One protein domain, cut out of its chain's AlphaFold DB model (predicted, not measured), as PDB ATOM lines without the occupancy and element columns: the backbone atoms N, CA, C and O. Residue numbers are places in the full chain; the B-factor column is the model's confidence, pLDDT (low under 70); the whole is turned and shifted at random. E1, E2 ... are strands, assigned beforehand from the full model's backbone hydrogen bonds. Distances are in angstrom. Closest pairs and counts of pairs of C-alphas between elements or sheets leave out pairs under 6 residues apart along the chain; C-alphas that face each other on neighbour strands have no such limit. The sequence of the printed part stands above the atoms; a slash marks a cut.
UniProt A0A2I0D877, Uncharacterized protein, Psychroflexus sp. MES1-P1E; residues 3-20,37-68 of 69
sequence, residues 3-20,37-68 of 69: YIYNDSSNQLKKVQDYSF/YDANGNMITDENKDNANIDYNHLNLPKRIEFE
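Overview. This is residues 3 to 20 and 37 to 68 of the 69 residues of an uncharacterized protein of Psychroflexus sp. MES1-P1E (UniProt A0A2I0D877). Two small antiparallel pieces lie side by side in one loose, flat slab: a hairpin of E1 and E2, and a three-stranded sheet of E3, E4 and E5, with a gap between E2 and E3. The printed part has 50 residues and five named strands, E1 to E5 in order along the chain, with no named helix. The larger sheet runs E3, E4, E5 and is a meander, each strand the antiparallel neighbour of the one before. The class is all strand, though the strands hold 22 of the 50 residues; the whole is loose, with a radius of gyration of the C-alphas of 12.5 A and spans of 38 by 29 by 11 A.

Along the chain. E1, residues 3 to 5, begins at C-alpha 3 (39.574, -23.768, 45.729) and is 6.6 A long. E2, residues 12 to 16, is 11.2 A long. E3, residues 43 to 46, is 7.7 A long. E4, residues 52 to 56, is 13.3 A long. E5, residues 62 to 66, is 11.3 A long and ends at C-alpha 66 (30.888, -42.405, 32.355).

Arrangement. The hairpin of E1 and E2 is antiparallel at 151 degrees, with N 4 and O 14 within hydrogen-bond range at 2.9 A. E2 and E3 are apart. E3 and E4 form a hairpin at 169 degrees, with N 54 and O 44 at 2.8 A. E4 and E5 form another at 154 degrees, with N 53 and O 66 at 2.8 A. Pairing is staggered: E4 pairs with E3 over residues 52 to 53 and with E5 over 53 to 56.

Size, cuts and confidence. The farthest C-alphas, of Ser 19 and His 58, are 39.6 A apart. Residues 21 to 36 are not printed; C-alphas 20 and 37 are 26.2 A apart across the cut. Of the links printed whole, none is long. Mean pLDDT of the printed part is 93.3; residue 20 is under 70.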
ATOM      1  N   TYR A   3      40.165 -23.739  47.067       92.50
ATOM      2  CA  TYR A   3      39.574 -23.768  45.729       92.50
ATOM      3  C   TYR A   3      40.439 -22.932  44.791       92.50
ATOM      4  O   TYR A   3      40.755 -21.783  45.101       92.50
ATOM      5  N   ILE A   4      40.846 -23.517  43.668       93.62
ATOM      6  CA  ILE A   4      41.692 -22.868  42.665       93.62
ATOM      7  C   ILE A   4      40.882 -22.797  41.377       93.62
ATOM      8  O   ILE A   4      40.359 -23.814  40.928       93.62
ATOM      9  N   TYR A   5      40.782 -21.608  40.793       96.00
ATOM     10  CA  TYR A   5      39.973 -21.325  39.606       96.00
ATOM     11  C   TYR A   5      40.855 -21.110  38.376       96.00
ATOM     12  O   TYR A   5      42.061 -20.890  38.498       96.00
ATOM     13  N   ASN A   6      40.248 -21.176  37.192       95.50
ATOM     14  CA  ASN A   6      40.878 -20.677  35.972       95.50
ATOM     15  C   ASN A   6      41.010 -19.143  36.026       95.50
ATOM     16  O   ASN A   6      40.222 -18.464  36.691       95.50
ATOM     17  N   ASP A   7      41.997 -18.594  35.317       96.00
ATOM     18  CA  ASP A   7      42.281 -17.158  35.333       96.00
ATOM     19  C   ASP A   7      41.065 -16.342  34.880       96.00
ATOM     20  O   ASP A   7      40.496 -16.581  33.816       96.00
ATOM     21  N   SER A   8      40.675 -15.356  35.695       95.62
ATOM     22  CA  SER A   8      39.517 -14.482  35.441       95.62
ATOM     23  C   SER A   8      38.209 -15.237  35.141       95.62
ATOM     24  O   SER A   8      37.393 -14.775  34.346       95.62
ATOM     25  N   SER A   9      38.000 -16.396  35.771       96.56
ATOM     26  CA  SER A   9      36.853 -17.272  35.528       96.56
ATOM     27  C   SER A   9      36.199 -17.738  36.830       96.56
ATOM     28  O   SER A   9      36.822 -17.775  37.890       96.56
ATOM     29  N   ASN A  10      34.928 -18.125  36.748       96.12
ATOM     30  CA  ASN A  10      34.210 -18.831  37.813       96.12
ATOM     31  C   ASN A  10      34.346 -20.364  37.706       96.12
ATOM     32  O   ASN A  10      33.796 -21.085  38.538       96.12
ATOM     33  N   GLN A  11      35.061 -20.865  36.698       97.19
ATOM     34  CA  GLN A  11      35.323 -22.288  36.506       97.19
ATOM     35  C   GLN A  11      36.371 -22.781  37.501       97.19
ATOM     36  O   GLN A  11      37.483 -22.247  37.581       97.19
ATOM     37  N   LEU A  12      36.008 -23.809  38.261       95.31
ATOM     38  CA  LEU A  12      36.887 -24.429  39.239       95.31
ATOM     39  C   LEU A  12      37.933 -25.260  38.498       95.31
ATOM     40  O   LEU A  12      37.588 -26.139  37.729       95.31
ATOM     41  N   LYS A  13      39.217 -25.005  38.727       93.88
ATOM     42  CA  LYS A  13      40.312 -25.765  38.114       93.88
ATOM     43  C   LYS A  13      40.639 -27.013  38.922       93.88
ATOM     44  O   LYS A  13      40.832 -28.088  38.363       93.88
ATOM     45  N   LYS A  14      40.727 -26.857  40.245       91.75
ATOM     46  CA  LYS A  14      40.938 -27.951  41.196       91.75
ATOM     47  C   LYS A  14      40.553 -27.541  42.612       91.75
ATOM     48  O   LYS A  14      40.536 -26.357  42.955       91.75
ATOM     49  N   VAL A  15      40.314 -28.541  43.450       89.19
ATOM     50  CA  VAL A  15      40.303 -28.387  44.905       89.19
ATOM     51  C   VAL A  15      41.604 -28.968  45.438       89.19
ATOM     52  O   VAL A  15      42.057 -30.001  44.963       89.19
ATOM     53  N   GLN A  16      42.210 -28.332  46.431       86.81
ATOM     54  CA  GLN A  16      43.347 -28.873  47.169       86.81
ATOM     55  C   GLN A  16      42.914 -29.095  48.619       86.81
ATOM     56  O   GLN A  16      42.651 -28.131  49.344       86.81
ATOM     57  N   ASP A  17      42.830 -30.345  49.062       83.62
ATOM     58  CA  ASP A  17      42.542 -30.696  50.445       83.62
ATOM     59  C   ASP A  17      43.745 -31.366  51.120       83.62
ATOM     60  O   ASP A  17      44.054 -32.533  50.919       83.62
ATOM     61  N   TYR A  18      44.406 -30.609  51.995       81.56
ATOM     62  CA  TYR A  18      45.548 -31.071  52.783       81.56
ATOM     63  C   TYR A  18      45.170 -31.989  53.953       81.56
ATOM     64  O   TYR A  18      46.036 -32.357  54.742       81.56
ATOM     65  N   SER A  19      43.887 -32.333  54.120       82.38
ATOM     66  CA  SER A  19      43.461 -33.258  55.174       82.38
ATOM     67  C   SER A  19      43.908 -34.705  54.921       82.38
ATOM     68  O   SER A  19      43.950 -35.489  55.869       82.38
ATOM     69  N   PHE A  20      44.232 -35.055  53.664       69.88
ATOM     70  CA  PHE A  20      44.580 -36.410  53.205       69.88
ATOM     71  C   PHE A  20      43.553 -37.488  53.601       69.88
ATOM     72  O   PHE A  20      43.889 -38.664  53.734       69.88
ATOM     73  N   TYR A  37      36.137 -28.127  31.044       97.44
ATOM     74  CA  TYR A  37      34.877 -27.553  30.594       97.44
ATOM     75  C   TYR A  37      34.819 -27.462  29.070       97.44
ATOM     76  O   TYR A  37      35.842 -27.250  28.418       97.44
ATOM     77  N   ASP A  38      33.616 -27.592  28.513       96.81
ATOM     78  CA  ASP A  38      33.348 -27.318  27.106       96.81
ATOM     79  C   ASP A  38      33.302 -25.804  26.828       96.81
ATOM     80  O   ASP A  38      33.361 -24.966  27.733       96.81
ATOM     81  N   ALA A  39      33.176 -25.436  25.551       96.56
ATOM     82  CA  ALA A  39      33.099 -24.036  25.132       96.56
ATOM     83  C   ALA A  39      31.847 -23.297  25.652       96.56
ATOM     84  O   ALA A  39      31.845 -22.068  25.702       96.56
ATOM     85  N   ASN A  40      30.797 -24.027  26.046       96.69
ATOM     86  CA  ASN A  40      29.583 -23.473  26.647       96.69
ATOM     87  C   ASN A  40      29.702 -23.329  28.176       96.69
ATOM     88  O   ASN A  40      28.795 -22.791  28.810       96.69
ATOM     89  N   GLY A  41      30.810 -23.782  28.770       96.75
ATOM     90  CA  GLY A  41      31.068 -23.740  30.204       96.75
ATOM     91  C   GLY A  41      30.501 -24.928  30.984       96.75
ATOM     92  O   GLY A  41      30.506 -24.889  32.215       96.75
ATOM     93  N   ASN A  42      30.039 -25.979  30.306       97.94
ATOM     94  CA  ASN A  42      29.615 -27.216  30.954       97.94
ATOM     95  C   ASN A  42      30.836 -28.053  31.365       97.94
ATOM     96  O   ASN A  42      31.819 -28.087  30.633       97.94
ATOM     97  N   MET A  43      30.790 -28.739  32.507       97.19
ATOM     98  CA  MET A  43      31.902 -29.577  32.983       97.19
ATOM     99  C   MET A  43      32.008 -30.860  32.154       97.19
ATOM    100  O   MET A  43      31.059 -31.626  32.144       97.19
ATOM    101  N   ILE A  44      33.149 -31.123  31.516       96.88
ATOM    102  CA  ILE A  44      33.388 -32.368  30.763       96.88
ATOM    103  C   ILE A  44      34.019 -33.433  31.661       96.88
ATOM    104  O   ILE A  44      33.638 -34.594  31.555       96.88
ATOM    105  N   THR A  45      34.957 -33.060  32.541       93.94
ATOM    106  CA  THR A  45      35.675 -34.028  33.389       93.94
ATOM    107  C   THR A  45      35.696 -33.645  34.866       93.94
ATOM    108  O   THR A  45      35.781 -32.462  35.197       93.94
ATOM    109  N   ASP A  46      35.659 -34.653  35.743       92.62
ATOM    110  CA  ASP A  46      35.980 -34.559  37.176       92.62
ATOM    111  C   ASP A  46      36.910 -35.714  37.588       92.62
ATOM    112  O   ASP A  46      36.469 -36.842  37.824       92.62
ATOM    113  N   GLU A  47      38.207 -35.417  37.717       89.31
ATOM    114  CA  GLU A  47      39.235 -36.393  38.121       89.31
ATOM    115  C   GLU A  47      39.056 -36.903  39.564       89.31
ATOM    116  O   GLU A  47      39.592 -37.947  39.930       89.31
ATOM    117  N   ASN A  48      38.270 -36.213  40.400       86.88
ATOM    118  CA  ASN A  48      38.033 -36.625  41.788       86.88
ATOM    119  C   ASN A  48      36.854 -37.601  41.931       86.88
ATOM    120  O   ASN A  48      36.532 -38.026  43.045       86.88
ATOM    121  N   LYS A  49      36.176 -37.922  40.824       87.19
ATOM    122  CA  LYS A  49      35.057 -38.867  40.750       87.19
ATOM    123  C   LYS A  49      35.375 -39.980  39.762       87.19
ATOM    124  O   LYS A  49      34.661 -40.130  38.781       87.19
ATOM    125  N   ASP A  50      36.456 -40.717  40.004       87.19
ATOM    126  CA  ASP A  50      36.881 -41.843  39.157       87.19
ATOM    127  C   ASP A  50      36.963 -41.446  37.670       87.19
ATOM    128  O   ASP A  50      36.442 -42.127  36.786       87.19
ATOM    129  N   ASN A  51      37.562 -40.272  37.420       87.56
ATOM    130  CA  ASN A  51      37.661 -39.650  36.098       87.56
ATOM    131  C   ASN A  51      36.313 -39.588  35.359       87.56
ATOM    132  O   ASN A  51      36.192 -40.001  34.205       87.56
ATOM    133  N   ALA A  52      35.285 -39.065  36.033       92.44
ATOM    134  CA  ALA A  52      33.958 -38.931  35.451       92.44
ATOM    135  C   ALA A  52      34.011 -38.075  34.178       92.44
ATOM    136  O   ALA A  52      34.444 -36.924  34.230       92.44
ATOM    137  N   ASN A  53      33.515 -38.614  33.066       95.50
ATOM    138  CA  ASN A  53      33.338 -37.929  31.788       95.50
ATOM    139  C   ASN A  53      31.851 -37.643  31.556       95.50
ATOM    140  O   ASN A  53      31.018 -38.540  31.700       95.50
ATOM    141  N   ILE A  54      31.507 -36.406  31.196       97.62
ATOM    142  CA  ILE A  54      30.125 -35.930  31.085       97.62
ATOM    143  C   ILE A  54      29.852 -35.433  29.665       97.62
ATOM    144  O   ILE A  54      30.462 -34.473  29.196       97.62
ATOM    145  N   ASP A  55      28.864 -36.040  29.008       97.62
ATOM    146  CA  ASP A  55      28.378 -35.609  27.697       97.62
ATOM    147  C   ASP A  55      27.078 -34.816  27.828       97.62
ATOM    148  O   ASP A  55      26.189 -35.171  28.609       97.62
ATOM    149  N   TYR A  56      26.913 -33.799  26.982       98.38
ATOM    150  CA  TYR A  56      25.745 -32.918  26.964       98.38
ATOM    151  C   TYR A  56      24.942 -33.068  25.671       98.38
ATOM    152  O   TYR A  56      25.463 -33.414  24.611       98.38
ATOM    153  N   ASN A  57      23.633 -32.819  25.750       96.81
ATOM    154  CA  ASN A  57      22.775 -32.741  24.568       96.81
ATOM    155  C   ASN A  57      22.756 -31.318  23.968       96.81
ATOM    156  O   ASN A  57      23.339 -30.384  24.510       96.81
ATOM    157  N   HIS A  58      22.014 -31.130  22.872       96.69
ATOM    158  CA  HIS A  58      21.867 -29.829  22.199       96.69
ATOM    159  C   HIS A  58      21.209 -28.718  23.049       96.69
ATOM    160  O   HIS A  58      21.131 -27.582  22.594       96.69
ATOM    161  N   LEU A  59      20.721 -29.031  24.255       97.69
ATOM    162  CA  LEU A  59      20.143 -28.084  25.213       97.69
ATOM    163  C   LEU A  59      21.110 -27.754  26.366       97.69
ATOM    164  O   LEU A  59      20.676 -27.167  27.355       97.69
ATOM    165  N   ASN A  60      22.388 -28.147  26.273       97.19
ATOM    166  CA  ASN A  60      23.376 -28.041  27.357       97.19
ATOM    167  C   ASN A  60      22.938 -28.753  28.651       97.19
ATOM    168  O   ASN A  60      23.283 -28.337  29.755       97.19
ATOM    169  N   LEU A  61      22.191 -29.855  28.531       97.81
ATOM    170  CA  LEU A  61      21.834 -30.704  29.670       97.81
ATOM    171  C   LEU A  61      22.693 -31.976  29.678       97.81
ATOM    172  O   LEU A  61      22.869 -32.563  28.601       97.81
ATOM    173  N   PRO A  62      23.179 -32.439  30.851       97.44
ATOM    174  CA  PRO A  62      23.883 -33.711  30.958       97.44
ATOM    175  C   PRO A  62      23.028 -34.842  30.389       97.44
ATOM    176  O   PRO A  62      21.867 -35.022  30.764       97.44
ATOM    177  N   LYS A  63      23.602 -35.597  29.459       98.06
ATOM    178  CA  LYS A  63      22.964 -36.727  28.781       98.06
ATOM    179  C   LYS A  63      23.584 -38.060  29.194       98.06
ATOM    180  O   LYS A  63      22.873 -39.062  29.223       98.06
ATOM    181  N   ARG A  64      24.888 -38.084  29.485       97.19
ATOM    182  CA  ARG A  64      25.622 -39.293  29.874       97.19
ATOM    183  C   ARG A  64      26.750 -38.937  30.835       97.19
ATOM    184  O   ARG A  64      27.373 -37.895  30.664       97.19
ATOM    185  N   ILE A  65      26.980 -39.798  31.824       96.69
ATOM    186  CA  ILE A  65      28.135 -39.742  32.722       96.69
ATOM    187  C   ILE A  65      28.789 -41.124  32.699       96.69
ATOM    188  O   ILE A  65      28.100 -42.119  32.932       96.69
ATOM    189  N   GLU A  66      30.080 -41.179  32.395       96.69
ATOM    190  CA  GLU A  66      30.888 -42.405  32.355       96.69
ATOM    191  C   GLU A  66      32.023 -42.304  33.374       96.69
ATOM    192  O   GLU A  66      32.621 -41.241  33.513       96.69
ATOM    193  N   PHE A  67      32.307 -43.395  34.082       91.94
ATOM    194  CA  PHE A  67      33.371 -43.485  35.084       91.94
ATOM    195  C   PHE A  67      34.435 -44.455  34.576       91.94
ATOM    196  O   PHE A  67      34.084 -45.506  34.029       91.94
ATOM    197  N   GLU A  68      35.712 -44.109  34.728       86.44
ATOM    198  CA  GLU A  68      36.801 -45.028  34.395       86.44
ATOM    199  C   GLU A  68      36.850 -46.179  35.416       86.44
ATOM    200  O   GLU A  68      36.528 -46.004  36.592       86.44
TER     201      GLU A  68